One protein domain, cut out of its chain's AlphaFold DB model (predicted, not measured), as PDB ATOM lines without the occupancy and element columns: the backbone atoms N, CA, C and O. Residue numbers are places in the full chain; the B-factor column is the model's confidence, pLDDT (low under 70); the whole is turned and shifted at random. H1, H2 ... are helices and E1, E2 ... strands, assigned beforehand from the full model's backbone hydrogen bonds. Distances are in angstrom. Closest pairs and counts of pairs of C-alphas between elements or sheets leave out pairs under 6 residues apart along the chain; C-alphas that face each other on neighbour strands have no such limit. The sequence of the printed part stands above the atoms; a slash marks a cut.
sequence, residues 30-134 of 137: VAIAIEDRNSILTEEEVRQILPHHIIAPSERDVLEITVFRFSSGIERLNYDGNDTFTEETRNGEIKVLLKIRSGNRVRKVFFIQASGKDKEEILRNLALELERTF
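AT A GLANCE: This is residues 30 to 134 of the 137 residues of an uncharacterized protein of Spirochaetae bacterium HGW-Spirochaetae-1 (UniProt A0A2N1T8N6). A twisted sheet of four strands has two helices over one face and no named helix over the other, and from one end of it a thin two-stranded hairpin, E3 and E4, reaches out as an arm. E2 runs on into E3 and E4 runs on into E5, and this arm makes much of the length. The printed part has 105 residues, with two named helices and six named strands in the order E1 H1 E2 E3 E4 E5 E6 H2. The sheet's order is E1 E2 E5 E6, mixed, and the class is mixed, helices and strands. The whole is loose, a rod with a radius of gyration of the C-alphas of 17.3 A and spans of 65 by 25 by 20 A.

HOW THE PARTS SIT: Start at edge strand E1, residues 30 to 34, and find E2, residues 61 to 71, parallel to it at 21 degrees, with N 33 and O 65 2.8 A apart. E1, H1 (residues 43 to 48) and E2 form a strand-helix-strand unit, two parallel neighbour strands with a helix between them along the chain, and its crossover is left-handed. H1 is on the sheet over E1 at a height of 9.0 A; their closest C-alphas, of Ile 32 and Glu 43, are 6.3 A apart. Next look at E3, residues 74 to 79, and E4, residues 85 to 90, an antiparallel hairpin with N 78 and O 86 2.8 A apart. E5, residues 92 to 102, is antiparallel to E2 at 163 degrees, with N 64 and O 99 2.8 A apart. E5 and edge strand E6, residues 105 to 116, form a hairpin at 165 degrees, with N 96 and O 112 2.8 A apart. H2, residues 119 to 133, is on the same face as H1, two layers in all, helices on one face of a sheet. H2 runs slantwise to the strands, at 40 degrees to E6 on the local plane, at a height of 6.8 A; the closest C-alphas of the two, Gly 116 and Ile 122, are 4.4 A apart. H1 and H2 are close but not clearly touching, the C-alphas of Val 46 and Leu 123 being 7.4 A apart. In H1 and H2 every O i to N i+4 pair is within hydrogen-bond range.

IN THESE COORDINATES: Find C-alpha 30 at (-24.515, 92.227, -50.229), where E1 begins its 13.4 A. H1 is 8.7 A long, E2 30.3 A, E3 16.2 A and E4 16.3 A. From C-alpha 92 at (-15.362, 74.263, -65.552) E5 runs 33.2 A; E6 is 33.8 A long. H2 covers 20.9 A and ends at C-alpha 133, at (-33.327, 84.342, -60.681).

THE WHOLE: Look for the two C-alphas farthest apart, those of Arg 60 and Asn 82, at 65.0 A. The printed part has no cut, and the link from H1 to E2, residues 49 to 60, is long. The mean pLDDT of the printed part is 87.5, and the model's confidence is under 70 at residues 52 to 53.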
ATOM      1  N   VAL A  30     -24.902  93.459 -49.535       86.19
ATOM      2  CA  VAL A  30     -24.515  92.227 -50.229       86.19
ATOM      3  C   VAL A  30     -23.257  91.663 -49.577       86.19
ATOM      4  O   VAL A  30     -22.174  92.244 -49.699       86.19
ATOM      5  N   ALA A  31     -23.414  90.531 -48.895       88.69
ATOM      6  CA  ALA A  31     -22.319  89.758 -48.322       88.69
ATOM      7  C   ALA A  31     -21.898  88.667 -49.309       88.69
ATOM      8  O   ALA A  31     -22.749  87.910 -49.774       88.69
ATOM      9  N   ILE A  32     -20.605  88.569 -49.607       91.19
ATOM     10  CA  ILE A  32     -20.053  87.543 -50.492       91.19
ATOM     11  C   ILE A  32     -19.040  86.732 -49.686       91.19
ATOM     12  O   ILE A  32     -18.234  87.286 -48.949       91.19
ATOM     13  N   ALA A  33     -19.108  85.411 -49.797       92.81
ATOM     14  CA  ALA A  33     -18.180  84.490 -49.166       92.81
ATOM     15  C   ALA A  33     -17.745  83.429 -50.177       92.81
ATOM     16  O   ALA A  33     -18.576  82.850 -50.878       92.81
ATOM     17  N   ILE A  34     -16.445  83.151 -50.232       92.44
ATOM     18  CA  ILE A  34     -15.871  82.086 -51.057       92.44
ATOM     19  C   ILE A  34     -15.362  81.008 -50.103       92.44
ATOM     20  O   ILE A  34     -14.379  81.205 -49.395       92.44
ATOM     21  N   GLU A  35     -16.076  79.885 -50.034       91.44
ATOM     22  CA  GLU A  35     -15.741  78.769 -49.139       91.44
ATOM     23  C   GLU A  35     -14.813  77.744 -49.800       91.44
ATOM     24  O   GLU A  35     -14.146  76.967 -49.111       91.44
ATOM     25  N   ASP A  36     -14.741  77.748 -51.131       86.44
ATOM     26  CA  ASP A  36     -13.830  76.880 -51.866       86.44
ATOM     27  C   ASP A  36     -12.383  77.368 -51.728       86.44
ATOM     28  O   ASP A  36     -11.951  78.318 -52.380       86.44
ATOM     29  N   ARG A  37     -11.622  76.685 -50.868       79.31
ATOM     30  CA  ARG A  37     -10.226  77.021 -50.547       79.31
ATOM     31  C   ARG A  37      -9.261  76.871 -51.720       79.31
ATOM     32  O   ARG A  37      -8.163  77.411 -51.648       79.31
ATOM     33  N   ASN A  38      -9.640  76.126 -52.756       78.75
ATOM     34  CA  ASN A  38      -8.815  75.919 -53.946       78.75
ATOM     35  C   ASN A  38      -9.232  76.838 -55.102       78.75
ATOM     36  O   ASN A  38      -8.690  76.732 -56.202       78.75
ATOM     37  N   SER A  39     -10.209  77.714 -54.874       80.88
ATOM     38  CA  SER A  39     -10.692  78.645 -55.879       80.88
ATOM     39  C   SER A  39      -9.682  79.765 -56.127       80.88
ATOM     40  O   SER A  39      -9.142  80.353 -55.194       80.88
ATOM     41  N   ILE A  40      -9.477  80.096 -57.402       87.31
ATOM     42  CA  ILE A  40      -8.745  81.296 -57.836       87.31
ATOM     43  C   ILE A  40      -9.642  82.542 -57.893       87.31
ATOM     44  O   ILE A  40      -9.166  83.608 -58.272       87.31
ATOM     45  N   LEU A  41     -10.936  82.405 -57.582       90.81
ATOM     46  CA  LEU A  41     -11.874  83.525 -57.564       90.81
ATOM     47  C   LEU A  41     -11.651  84.423 -56.354       90.81
ATOM     48  O   LEU A  41     -11.456  83.956 -55.232       90.81
ATOM     49  N   THR A  42     -11.811  85.714 -56.594       91.50
ATOM     50  CA  THR A  42     -11.855  86.773 -55.588       91.50
ATOM     51  C   THR A  42     -13.286  87.249 -55.341       91.50
ATOM     52  O   THR A  42     -14.180  87.070 -56.175       91.50
ATOM     53  N   GLU A  43     -13.520  87.866 -54.182       91.50
ATOM     54  CA  GLU A  43     -14.813  88.479 -53.873       91.50
ATOM     55  C   GLU A  43     -15.163  89.576 -54.889       91.50
ATOM     56  O   GLU A  43     -16.298  89.631 -55.363       91.50
ATOM     57  N   GLU A  44     -14.196  90.420 -55.250       90.88
ATOM     58  CA  GLU A  44     -14.359  91.503 -56.217       90.88
ATOM     59  C   GLU A  44     -14.848  91.002 -57.579       90.88
ATOM     60  O   GLU A  44     -15.767  91.592 -58.144       90.88
ATOM     61  N   GLU A  45     -14.296  89.899 -58.090       92.06
ATOM     62  CA  GLU A  45     -14.732  89.312 -59.364       92.06
ATOM     63  C   GLU A  45     -16.189  88.844 -59.305       92.06
ATOM     64  O   GLU A  45     -16.969  89.094 -60.226       92.06
ATOM     65  N   VAL A  46     -16.593  88.215 -58.197       91.31
ATOM     66  CA  VAL A  46     -17.991  87.810 -57.986       91.31
ATOM     67  C   VAL A  46     -18.891  89.035 -57.819       91.31
ATOM     68  O   VAL A  46     -20.028  89.038 -58.280       91.31
ATOM     69  N   ARG A  47     -18.398  90.102 -57.188       90.38
ATOM     70  CA  ARG A  47     -19.142  91.351 -56.998       90.38
ATOM     71  C   ARG A  47     -19.384  92.080 -58.320       90.38
ATOM     72  O   ARG A  47     -20.464  92.630 -58.509       90.38
ATOM     73  N   GLN A  48     -18.412  92.062 -59.229       89.19
ATOM     74  CA  GLN A  48     -18.488  92.730 -60.532       89.19
ATOM     75  C   GLN A  48     -19.529  92.122 -61.474       89.19
ATOM     76  O   GLN A  48     -20.056  92.830 -62.329       89.19
ATOM     77  N   ILE A  49     -19.847  90.835 -61.320       88.25
ATOM     78  CA  ILE A  49     -20.867  90.175 -62.145       88.25
ATOM     79  C   ILE A  49     -22.290  90.330 -61.613       88.25
ATOM     80  O   ILE A  49     -23.232  89.868 -62.259       88.25
ATOM     81  N   LEU A  50     -22.468  90.912 -60.423       86.25
ATOM     82  CA  LEU A  50     -23.801  91.068 -59.861       86.25
ATOM     83  C   LEU A  50     -24.606  92.048 -60.718       86.25
ATOM     84  O   LEU A  50     -24.147  93.170 -60.945       86.25
ATOM     85  N   PRO A  51     -25.816  91.671 -61.171       77.88
ATOM     86  CA  PRO A  51     -26.641  92.583 -61.938       77.88
ATOM     87  C   PRO A  51     -26.901  93.876 -61.158       77.88
ATOM     88  O   PRO A  51     -27.300  93.861 -59.993       77.88
ATOM     89  N   HIS A  52     -26.753  95.019 -61.828       68.25
ATOM     90  CA  HIS A  52     -27.032  96.341 -61.247       68.25
ATOM     91  C   HIS A  52     -28.487  96.504 -60.761       68.25
ATOM     92  O   HIS A  52     -28.809  97.438 -60.029       68.25
ATOM     93  N   HIS A  53     -29.378  95.608 -61.185       67.25
ATOM     94  CA  HIS A  53     -30.814  95.656 -60.948       67.25
ATOM     95  C   HIS A  53     -31.320  94.486 -60.093       67.25
ATOM     96  O   HIS A  53     -32.495  94.141 -60.188       67.25
ATOM     97  N   ILE A  54     -30.491  93.860 -59.244       71.44
ATOM     98  CA  ILE A  54     -31.036  92.903 -58.270       71.44
ATOM     99  C   ILE A  54     -31.939  93.670 -57.290       71.44
ATOM    100  O   ILE A  54     -31.468  94.375 -56.394       71.44
ATOM    101  N   ILE A  55     -33.253  93.522 -57.470       71.25
ATOM    102  CA  ILE A  55     -34.253  94.214 -56.660       71.25
ATOM    103  C   ILE A  55     -34.471  93.457 -55.349       71.25
ATOM    104  O   ILE A  55     -34.870  92.287 -55.333       71.25
ATOM    105  N   ALA A  56     -34.261  94.150 -54.234       72.06
ATOM    106  CA  ALA A  56     -34.611  93.656 -52.917       72.06
ATOM    107  C   ALA A  56     -36.136  93.704 -52.722       72.06
ATOM    108  O   ALA A  56     -36.760  94.747 -52.938       72.06
ATOM    109  N   PRO A  57     -36.771  92.618 -52.242       70.81
ATOM    110  CA  PRO A  57     -38.192  92.652 -51.898       70.81
ATOM    111  C   PRO A  57     -38.515  93.653 -50.774       70.81
ATOM    112  O   PRO A  57     -39.658  94.097 -50.644       70.81
ATOM    113  N   SER A  58     -37.530  93.985 -49.935       75.44
ATOM    114  CA  SER A  58     -37.615  94.975 -48.862       75.44
ATOM    115  C   SER A  58     -36.254  95.638 -48.642       75.44
ATOM    116  O   SER A  58     -35.230  94.979 -48.756       75.44
ATOM    117  N   GLU A  59     -36.235  96.906 -48.229       74.75
ATOM    118  CA  GLU A  59     -35.012  97.642 -47.846       74.75
ATOM    119  C   GLU A  59     -34.251  97.000 -46.674       74.75
ATOM    120  O   GLU A  59     -33.067  97.245 -46.469       74.75
ATOM    121  N   ARG A  60     -34.929  96.174 -45.873       80.75
ATOM    122  CA  ARG A  60     -34.309  95.436 -44.764       80.75
ATOM    123  C   ARG A  60     -33.733  94.089 -45.188       80.75
ATOM    124  O   ARG A  60     -33.191  93.377 -44.339       80.75
ATOM    125  N   ASP A  61     -33.900  93.718 -46.454       85.44
ATOM    126  CA  ASP A  61     -33.426  92.439 -46.945       85.44
ATOM    127  C   ASP A  61     -31.925  92.519 -47.276       85.44
ATOM    128  O   ASP A  61     -31.435  93.493 -47.848       85.44
ATOM    129  N   VAL A  62     -31.197  91.472 -46.896       88.56
ATOM    130  CA  VAL A  62     -29.764  91.283 -47.145       88.56
ATOM    131  C   VAL A  62     -29.598  90.117 -48.107       88.56
ATOM    132  O   VAL A  62     -30.233  89.072 -47.923       88.56
ATOM    133  N   LEU A  63     -28.740  90.291 -49.111       90.06
ATOM    134  CA  LEU A  63     -28.329  89.219 -50.009       90.06
ATOM    135  C   LEU A  63     -27.001  88.634 -49.518       90.06
ATOM    136  O   LEU A  63     -26.004  89.342 -49.410       90.06
ATOM    137  N   GLU A  64     -26.993  87.341 -49.223       92.56
ATOM    138  CA  GLU A  64     -25.781  86.576 -48.930       92.56
ATOM    139  C   GLU A  64     -25.482  85.656 -50.114       92.56
ATOM    140  O   GLU A  64     -26.357  84.909 -50.560       92.56
ATOM    141  N   ILE A  65     -24.251  85.709 -50.611       93.62
ATOM    142  CA  ILE A  65     -23.759  84.946 -51.754       93.62
ATOM    143  C   ILE A  65     -22.602  84.085 -51.271       93.62
ATOM    144  O   ILE A  65     -21.569  84.604 -50.863       93.62
ATOM    145  N   THR A  66     -22.759  82.768 -51.319       95.44
ATOM    146  CA  THR A  66     -21.718  81.824 -50.912       95.44
ATOM    147  C   THR A  66     -21.298  80.977 -52.103       95.44
ATOM    148  O   THR A  66     -22.073  80.150 -52.585       95.44
ATOM    149  N   VAL A  67     -20.068  81.157 -52.577       95.25
ATOM    150  CA  VAL A  67     -19.452  80.291 -53.586       95.25
ATOM    151  C   VAL A  67     -18.849  79.091 -52.867       95.25
ATOM    152  O   VAL A  67     -17.838  79.220 -52.179       95.25
ATOM    153  N   PHE A  68     -19.472  77.923 -53.008       94.38
ATOM    154  CA  PHE A  68     -19.038  76.700 -52.318       94.38
ATOM    155  C   PHE A  68     -18.279  75.729 -53.228       94.38
ATOM    156  O   PHE A  68     -17.777  74.707 -52.762       94.38
ATOM    157  N   ARG A  69     -18.211  76.019 -54.533       93.62
ATOM    158  CA  ARG A  69     -17.403  75.265 -55.493       93.62
ATOM    159  C   ARG A  69     -17.059  76.119 -56.703       93.62
ATOM    160  O   ARG A  69     -17.955  76.722 -57.295       93.62
ATOM    161  N   PHE A  70     -15.799  76.078 -57.106       93.25
ATOM    162  CA  PHE A  70     -15.313  76.607 -58.368       93.25
ATOM    163  C   PHE A  70     -14.267  75.665 -58.973       93.25
ATOM    164  O   PHE A  70     -13.351  75.204 -58.301       93.25
ATOM    165  N   SER A  71     -14.382  75.397 -60.268       91.38
ATOM    166  CA  SER A  71     -13.337  74.725 -61.038       91.38
ATOM    167  C   SER A  71     -13.189  75.399 -62.389       91.38
ATOM    168  O   SER A  71     -14.193  75.608 -63.071       91.38
ATOM    169  N   SER A  72     -11.957  75.680 -62.803       84.81
ATOM    170  CA  SER A  72     -11.664  76.125 -64.166       84.81
ATOM    171  C   SER A  72     -11.886  74.989 -65.166       84.81
ATOM    172  O   SER A  72     -11.798  73.809 -64.808       84.81
ATOM    173  N   GLY A  73     -12.171  75.334 -66.423       79.62
ATOM    174  CA  GLY A  73     -12.110  74.351 -67.496       79.62
ATOM    175  C   GLY A  73     -10.693  73.822 -67.682       79.62
ATOM    176  O   GLY A  73      -9.714  74.428 -67.236       79.62
ATOM    177  N   ILE A  74     -10.599  72.644 -68.285       78.62
ATOM    178  CA  ILE A  74      -9.334  71.994 -68.609       78.62
ATOM    179  C   ILE A  74      -9.327  71.740 -70.110       78.62
ATOM    180  O   ILE A  74     -10.200  71.041 -70.623       78.62
ATOM    181  N   GLU A  75      -8.321  72.280 -70.784       74.00
ATOM    182  CA  GLU A  75      -7.986  71.943 -72.162       74.00
ATOM    183  C   GLU A  75      -6.816  70.959 -72.150       74.00
ATOM    184  O   GLU A  75      -5.798  71.181 -71.488       74.00
ATOM    185  N   ARG A  76      -6.973  69.837 -72.851       77.75
ATOM    186  CA  ARG A  76      -5.902  68.866 -73.075       77.75
ATOM    187  C   ARG A  76      -5.616  68.775 -74.558       77.75
ATOM    188  O   ARG A  76      -6.501  68.447 -75.342       77.75
ATOM    189  N   LEU A  77      -4.358  69.009 -74.906       80.56
ATOM    190  CA  LEU A  77      -3.820  68.755 -76.232       80.56
ATOM    191  C   LEU A  77      -2.996  67.471 -76.158       80.56
ATOM    192  O   LEU A  77      -1.972  67.427 -75.476       80.56
ATOM    193  N   ASN A  78      -3.456  66.428 -76.840       80.06
ATOM    194  CA  ASN A  78      -2.721  65.183 -77.004       80.06
ATOM    195  C   ASN A  78      -2.078  65.157 -78.392       80.06
ATOM    196  O   ASN A  78      -2.743  65.415 -79.397       80.06
ATOM    197  N   TYR A  79      -0.790  64.823 -78.432       82.94
ATOM    198  CA  TYR A  79      -0.036  64.571 -79.657       82.94
ATOM    199  C   TYR A  79       0.464  63.129 -79.622       82.94
ATOM    200  O   TYR A  79       1.183  62.746 -78.698       82.94
ATOM    201  N   ASP A  80       0.058  62.321 -80.599       82.94
ATOM    202  CA  ASP A  80       0.334  60.880 -80.620       82.94
ATOM    203  C   ASP A  80       1.604  60.491 -81.401       82.94
ATOM    204  O   ASP A  80       1.896  59.306 -81.556       82.94
ATOM    205  N   GLY A  81       2.383  61.469 -81.875       78.06
ATOM    206  CA  GLY A  81       3.597  61.227 -82.660       78.06
ATOM    207  C   GLY A  81       3.349  60.831 -84.120       78.06
ATOM    208  O   GLY A  81       4.313  60.753 -84.876       78.06
ATOM    209  N   ASN A  82       2.092  60.637 -84.536       81.06
ATOM    210  CA  ASN A  82       1.689  60.360 -85.920       81.06
ATOM    211  C   ASN A  82       1.039  61.590 -86.578       81.06
ATOM    212  O   ASN A  82       0.115  61.456 -87.381       81.06
ATOM    213  N   ASP A  83       1.474  62.794 -86.197       75.50
ATOM    214  CA  ASP A  83       0.897  64.075 -86.632       75.50
ATOM    215  C   ASP A  83      -0.609  64.247 -86.365       75.50
ATOM    216  O   ASP A  83      -1.245  65.150 -86.910       75.50
ATOM    217  N   THR A  84      -1.186  63.442 -85.467       78.75
ATOM    218  CA  THR A  84      -2.578  63.607 -85.051       78.75
ATOM    219  C   THR A  84      -2.637  64.395 -83.745       78.75
ATOM    220  O   THR A  84      -2.144  63.966 -82.700       78.75
ATOM    221  N   PHE A  85      -3.271  65.567 -83.807       81.81
ATOM    222  CA  PHE A  85      -3.625  66.359 -82.633       81.81
ATOM    223  C   PHE A  85      -5.049  66.023 -82.205       81.81
ATOM    224  O   PHE A  85      -5.983  66.107 -83.003       81.81
ATOM    225  N   THR A  86      -5.224  65.661 -80.938       81.38
ATOM    226  CA  THR A  86      -6.548  65.532 -80.320       81.38
ATOM    227  C   THR A  86      -6.705  66.568 -79.222       81.38
ATOM    228  O   THR A  86      -5.881  66.650 -78.312       81.38
ATOM    229  N   GLU A  87      -7.774  67.351 -79.311       80.38
ATOM    230  CA  GLU A  87      -8.151  68.343 -78.311       80.38
ATOM    231  C   GLU A  87      -9.328  67.807 -77.486       80.38
ATOM    232  O   GLU A  87     -10.364  67.422 -78.031       80.38
ATOM    233  N   GLU A  88      -9.164  67.759 -76.167       80.19
ATOM    234  CA  GLU A  88     -10.235  67.463 -75.216       80.19
ATOM    235  C   GLU A  88     -10.464  68.700 -74.343       80.19
ATOM    236  O   GLU A  88      -9.635  69.047 -73.499       80.19
ATOM    237  N   THR A  89     -11.605  69.362 -74.533       80.88
ATOM    238  CA  THR A  89     -12.035  70.489 -73.696       80.88
ATOM    239  C   THR A  89     -13.081  70.013 -72.697       80.88
ATOM    240  O   THR A  89     -14.163  69.554 -73.074       80.88
ATOM    241  N   ARG A  90     -12.794  70.162 -71.403       87.06
ATOM    242  CA  ARG A  90     -13.768  69.954 -70.329       87.06
ATOM    243  C   ARG A  90     -14.116  71.289 -69.688       87.06
ATOM    244  O   ARG A  90     -13.241  71.961 -69.156       87.06
ATOM    245  N   ASN A  91     -15.401  71.629 -69.673       92.12
ATOM    246  CA  ASN A  91     -15.871  72.851 -69.028       92.12
ATOM    247  C   ASN A  91     -15.650  72.812 -67.513       92.12
ATOM    248  O   ASN A  91     -15.833  71.780 -66.858       92.12
ATOM    249  N   GLY A  92     -15.314  73.976 -66.970       93.19
ATOM    250  CA  GLY A  92     -15.362  74.263 -65.552       93.19
ATOM    251  C   GLY A  92     -16.783  74.571 -65.083       93.19
ATOM    252  O   GLY A  92     -17.738  74.618 -65.866       93.19
ATOM    253  N   GLU A  93     -16.935  74.782 -63.781       95.25
ATOM    254  CA  GLU A  93     -18.216  75.102 -63.159       95.25
ATOM    255  C   GLU A  93     -18.035  75.989 -61.928       95.25
ATOM    256  O   GLU A  93     -17.015  75.939 -61.241       95.25
ATOM    257  N   ILE A  94     -19.072  76.763 -61.624       95.44
ATOM    258  CA  ILE A  94     -19.253  77.460 -60.356       95.44
ATOM    259  C   ILE A  94     -20.590  77.052 -59.751       95.44
ATOM    260  O   ILE A  94     -21.587  76.916 -60.466       95.44
ATOM    261  N   LYS A  95     -20.621  76.862 -58.430       96.25
ATOM    262  CA  LYS A  95     -21.854  76.622 -57.677       96.25
ATOM    263  C   LYS A  95     -21.969  77.610 -56.531       96.25
ATOM    264  O   LYS A  95     -21.049  77.770 -55.726       96.25
ATOM    265  N   VAL A  96     -23.119  78.267 -56.483       96.12
ATOM    266  CA  VAL A  96     -23.386  79.400 -55.608       96.12
ATOM    267  C   VAL A  96     -24.672  79.162 -54.837       96.12
ATOM    268  O   VAL A  96     -25.696  78.760 -55.390       96.12
ATOM    269  N   LEU A  97     -24.613  79.427 -53.541       95.81
ATOM    270  CA  LEU A  97     -25.753  79.484 -52.649       95.81
ATOM    271  C   LEU A  97     -26.111  80.948 -52.418       95.81
ATOM    272  O   LEU A  97     -25.311  81.711 -51.887       95.81
ATOM    273  N   LEU A  98     -27.328  81.327 -52.786       93.38
ATOM    274  CA  LEU A  98     -27.867  82.654 -52.520       93.38
ATOM    275  C   LEU A  98     -28.891  82.566 -51.406       93.38
ATOM    276  O   LEU A  98     -29.805  81.743 -51.468       93.38
ATOM    277  N   LYS A  99     -28.786  83.441 -50.411       92.88
ATOM    278  CA  LYS A  99     -29.789  83.579 -49.355       92.88
ATOM    279  C   LYS A  99     -30.269  85.014 -49.297       92.88
ATOM    280  O   LYS A  99     -29.476  85.943 -49.213       92.88
ATOM    281  N   ILE A 100     -31.585  85.182 -49.287       90.81
ATOM    282  CA  ILE A 100     -32.220  86.458 -48.962       90.81
ATOM    283  C   ILE A 100     -32.664  86.374 -47.514       90.81
ATOM    284  O   ILE A 100     -33.511  85.541 -47.167       90.81
ATOM    285  N   ARG A 101     -32.117  87.238 -46.667       90.25
ATOM    286  CA  ARG A 101     -32.481  87.329 -45.253       90.25
ATOM    287  C   ARG A 101     -33.202  88.625 -44.968       90.25
ATOM    288  O   ARG A 101     -32.885  89.640 -45.560       90.25
ATOM    289  N   SER A 102     -34.123  88.591 -44.016       88.88
ATOM    290  CA  SER A 102     -34.738  89.785 -43.440       88.88
ATOM    291  C   SER A 102     -34.547  89.718 -41.933       88.88
ATOM    292  O   SER A 102     -35.152  88.883 -41.250       88.88
ATOM    293  N   GLY A 103     -33.597  90.508 -41.429       86.50
ATOM    294  CA  GLY A 103     -33.052  90.333 -40.083       86.50
ATOM    295  C   GLY A 103     -32.546  88.901 -39.850       86.50
ATOM    296  O   GLY A 103     -31.718  88.374 -40.594       86.50
ATOM    297  N   ASN A 104     -33.090  88.228 -38.831       86.81
ATOM    298  CA  ASN A 104     -32.642  86.889 -38.430       86.81
ATOM    299  C   ASN A 104     -33.326  85.732 -39.175       86.81
ATOM    300  O   ASN A 104     -33.048  84.573 -38.876       86.81
ATOM    301  N   ARG A 105     -34.219  86.014 -40.131       90.69
ATOM    302  CA  ARG A 105     -34.980  84.983 -40.849       90.69
ATOM    303  C   ARG A 105     -34.534  84.881 -42.300       90.69
ATOM    304  O   ARG A 105     -34.461  85.886 -43.003       90.69
ATOM    305  N   VAL A 106     -34.300  83.654 -42.759       91.69
ATOM    306  CA  VAL A 106     -34.104  83.352 -44.181       91.69
ATOM    307  C   VAL A 106     -35.468  83.381 -44.867       91.69
ATOM    308  O   VAL A 106     -36.387  82.681 -44.448       91.69
ATOM    309  N   ARG A 107     -35.613  84.210 -45.900       89.62
ATOM    310  CA  ARG A 107     -36.850  84.329 -46.686       89.62
ATOM    311  C   ARG A 107     -36.836  83.431 -47.910       89.62
ATOM    312  O   ARG A 107     -37.850  82.817 -48.222       89.62
ATOM    313  N   LYS A 108     -35.711  83.411 -48.623       90.25
ATOM    314  CA  LYS A 108     -35.524  82.624 -49.842       90.25
ATOM    315  C   LYS A 108     -34.098  82.117 -49.928       90.25
ATOM    316  O   LYS A 108     -33.177  82.765 -49.427       90.25
ATOM    317  N   VAL A 109     -33.952  80.975 -50.584       92.69
ATOM    318  CA  VAL A 109     -32.674  80.335 -50.861       92.69
ATOM    319  C   VAL A 109     -32.680  79.875 -52.309       92.69
ATOM    320  O   VAL A 109     -33.678  79.311 -52.758       92.69
ATOM    321  N   PHE A 110     -31.578  80.099 -53.016       93.94
ATOM    322  CA  PHE A 110     -31.373  79.614 -54.374       93.94
ATOM    323  C   PHE A 110     -30.033  78.902 -54.467       93.94
ATOM    324  O   PHE A 110     -29.047  79.334 -53.871       93.94
ATOM    325  N   PHE A 111     -30.011  77.824 -55.240       96.06
ATOM    326  CA  PHE A 111     -28.789  77.156 -55.650       96.06
ATOM    327  C   PHE A 111     -28.617  77.423 -57.134       96.06
ATOM    328  O   PHE A 111     -29.421  76.957 -57.939       96.06
ATOM    329  N   ILE A 112     -27.603  78.211 -57.471       95.38
ATOM    330  CA  ILE A 112     -27.284  78.561 -58.850       95.38
ATOM    331  C   ILE A 112     -26.014  77.832 -59.253       95.38
ATOM    332  O   ILE A 112     -25.057  77.735 -58.482       95.38
ATOM    333  N   GLN A 113     -26.012  77.324 -60.478       96.50
ATOM    334  CA  GLN A 113     -24.848  76.724 -61.098       96.50
ATOM    335  C   GLN A 113     -24.654  77.323 -62.487       96.50
ATOM    336  O   GLN A 113     -25.617  77.490 -63.228       96.50
ATOM    337  N   ALA A 114     -23.399  77.578 -62.846       96.50
ATOM    338  CA  ALA A 114     -23.008  77.929 -64.202       96.50
ATOM    339  C   ALA A 114     -21.743  77.163 -64.607       96.50
ATOM    340  O   ALA A 114     -20.962  76.736 -63.755       96.50
ATOM    341  N   SER A 115     -21.551  76.985 -65.911       96.06
ATOM    342  CA  SER A 115     -20.406  76.279 -66.494       96.06
ATOM    343  C   SER A 115     -19.856  77.048 -67.686       96.06
ATOM    344  O   SER A 115     -20.592  77.796 -68.324       96.06
ATOM    345  N   GLY A 116     -18.578  76.854 -67.991       93.88
ATOM    346  CA  GLY A 116     -17.879  77.573 -69.054       93.88
ATOM    347  C   GLY A 116     -16.498  76.994 -69.319       93.88
ATOM    348  O   GLY A 116     -16.007  76.182 -68.532       93.88
ATOM    349  N   LYS A 117     -15.890  77.377 -70.440       90.88
ATOM    350  CA  LYS A 117     -14.554  76.915 -70.835       90.88
ATOM    351  C   LYS A 117     -13.463  77.546 -69.975       90.88
ATOM    352  O   LYS A 117     -12.535  76.863 -69.558       90.88
ATOM    353  N   ASP A 118     -13.629  78.816 -69.641       90.38
ATOM    354  CA  ASP A 118     -12.708  79.605 -68.829       90.38
ATOM    355  C   ASP A 118     -13.447  80.334 -67.693       90.38
ATOM    356  O   ASP A 118     -14.670  80.241 -67.540       90.38
ATOM    357  N   LYS A 119     -12.684  81.015 -66.831       91.88
ATOM    358  CA  LYS A 119     -13.218  81.718 -65.658       91.88
ATOM    359  C   LYS A 119     -14.191  82.820 -66.079       91.88
ATOM    360  O   LYS A 119     -15.247  82.970 -65.466       91.88
ATOM    361  N   GLU A 120     -13.845  83.567 -67.117       92.50
ATOM    362  CA  GLU A 120     -14.602  84.697 -67.640       92.50
ATOM    363  C   GLU A 120     -15.968  84.246 -68.174       92.50
ATOM    364  O   GLU A 120     -16.996  84.853 -67.864       92.50
ATOM    365  N   GLU A 121     -16.015  83.141 -68.917       93.56
ATOM    366  CA  GLU A 121     -17.250  82.531 -69.393       93.56
ATOM    367  C   GLU A 121     -18.091  81.965 -68.246       93.56
ATOM    368  O   GLU A 121     -19.307  82.163 -68.237       93.56
ATOM    369  N   ILE A 122     -17.473  81.308 -67.258       95.19
ATOM    370  CA  ILE A 122     -18.181  80.818 -66.065       95.19
ATOM    371  C   ILE A 122     -18.854  81.984 -65.328       95.19
ATOM    372  O   ILE A 122     -20.036  81.901 -64.990       95.19
ATOM    373  N   LEU A 123     -18.122  83.077 -65.106       94.38
ATOM    374  CA  LEU A 123     -18.603  84.279 -64.426       94.38
ATOM    375  C   LEU A 123     -19.709  84.992 -65.215       94.38
ATOM    376  O   LEU A 123     -20.733  85.367 -64.644       94.38
ATOM    377  N   ARG A 124     -19.563  85.104 -66.540       94.69
ATOM    378  CA  ARG A 124     -20.611  85.627 -67.428       94.69
ATOM    379  C   ARG A 124     -21.879  84.777 -67.366       94.69
ATOM    380  O   ARG A 124     -22.977  85.314 -67.249       94.69
ATOM    381  N   ASN A 125     -21.745  83.455 -67.433       95.62
ATOM    382  CA  ASN A 125     -22.892  82.551 -67.390       95.62
ATOM    383  C   ASN A 125     -23.568  82.578 -66.012       95.62
ATOM    384  O   ASN A 125     -24.792  82.517 -65.933       95.62
ATOM    385  N   LEU A 126     -22.801  82.758 -64.933       94.88
ATOM    386  CA  LEU A 126     -23.353  82.991 -63.602       94.88
ATOM    387  C   LEU A 126     -24.155  84.298 -63.529       94.88
ATOM    388  O   LEU A 126     -25.234  84.301 -62.940       94.88
ATOM    389  N   ALA A 127     -23.679  85.383 -64.150       92.50
ATOM    390  CA  ALA A 127     -24.420  86.643 -64.229       92.50
ATOM    391  C   ALA A 127     -25.798  86.451 -64.886       92.50
ATOM    392  O   ALA A 127     -26.810  86.903 -64.354       92.50
ATOM    393  N   LEU A 128     -25.857  85.698 -65.990       92.75
ATOM    394  CA  LEU A 128     -27.114  85.387 -66.679       92.75
ATOM    395  C   LEU A 128     -28.079  84.581 -65.798       92.75
ATOM    396  O   LEU A 128     -29.283  84.838 -65.789       92.75
ATOM    397  N   GLU A 129     -27.574  83.610 -65.036       93.62
ATOM    398  CA  GLU A 129     -28.404  82.848 -64.097       93.62
ATOM    399  C   GLU A 129     -28.906  83.704 -62.922       93.62
ATOM    400  O   GLU A 129     -30.040  83.535 -62.457       93.62
ATOM    401  N   LEU A 130     -28.100  84.667 -62.464       90.12
ATOM    402  CA  LEU A 130     -28.518  85.652 -61.468       90.12
ATOM    403  C   LEU A 130     -29.657  86.527 -62.003       90.12
ATOM    404  O   LEU A 130     -30.671  86.670 -61.322       90.12
ATOM    405  N   GLU A 131     -29.548  87.045 -63.227       87.94
ATOM    406  CA  GLU A 131     -30.612  87.836 -63.865       87.94
ATOM    407  C   GLU A 131     -31.915  87.039 -64.023       87.94
ATOM    408  O   GLU A 131     -32.999  87.546 -63.742       87.94
ATOM    409  N   ARG A 132     -31.829  85.753 -64.388       87.75
ATOM    410  CA  ARG A 132     -33.004  84.862 -64.465       87.75
ATOM    411  C   ARG A 132     -33.655  84.627 -63.107       87.75
ATOM    412  O   ARG A 132     -34.875  84.496 -63.021       87.75
ATOM    413  N   THR A 133     -32.848  84.554 -62.054       86.69
ATOM    414  CA  THR A 133     -33.327  84.342 -60.681       86.69
ATOM    415  C   THR A 133     -33.975  85.605 -60.107       86.69
ATOM    416  O   THR A 133     -34.935  85.517 -59.334       86.69
ATOM    417  N   PHE A 134     -33.488  86.778 -60.517       79.25
ATOM    418  CA  PHE A 134     -33.982  88.094 -60.114       79.25
ATOM    419  C   PHE A 134     -34.418  88.912 -61.334       79.25
ATOM    420  O   PHE A 134     -33.768  89.909 -61.649       79.25
TER     421      PHE A 134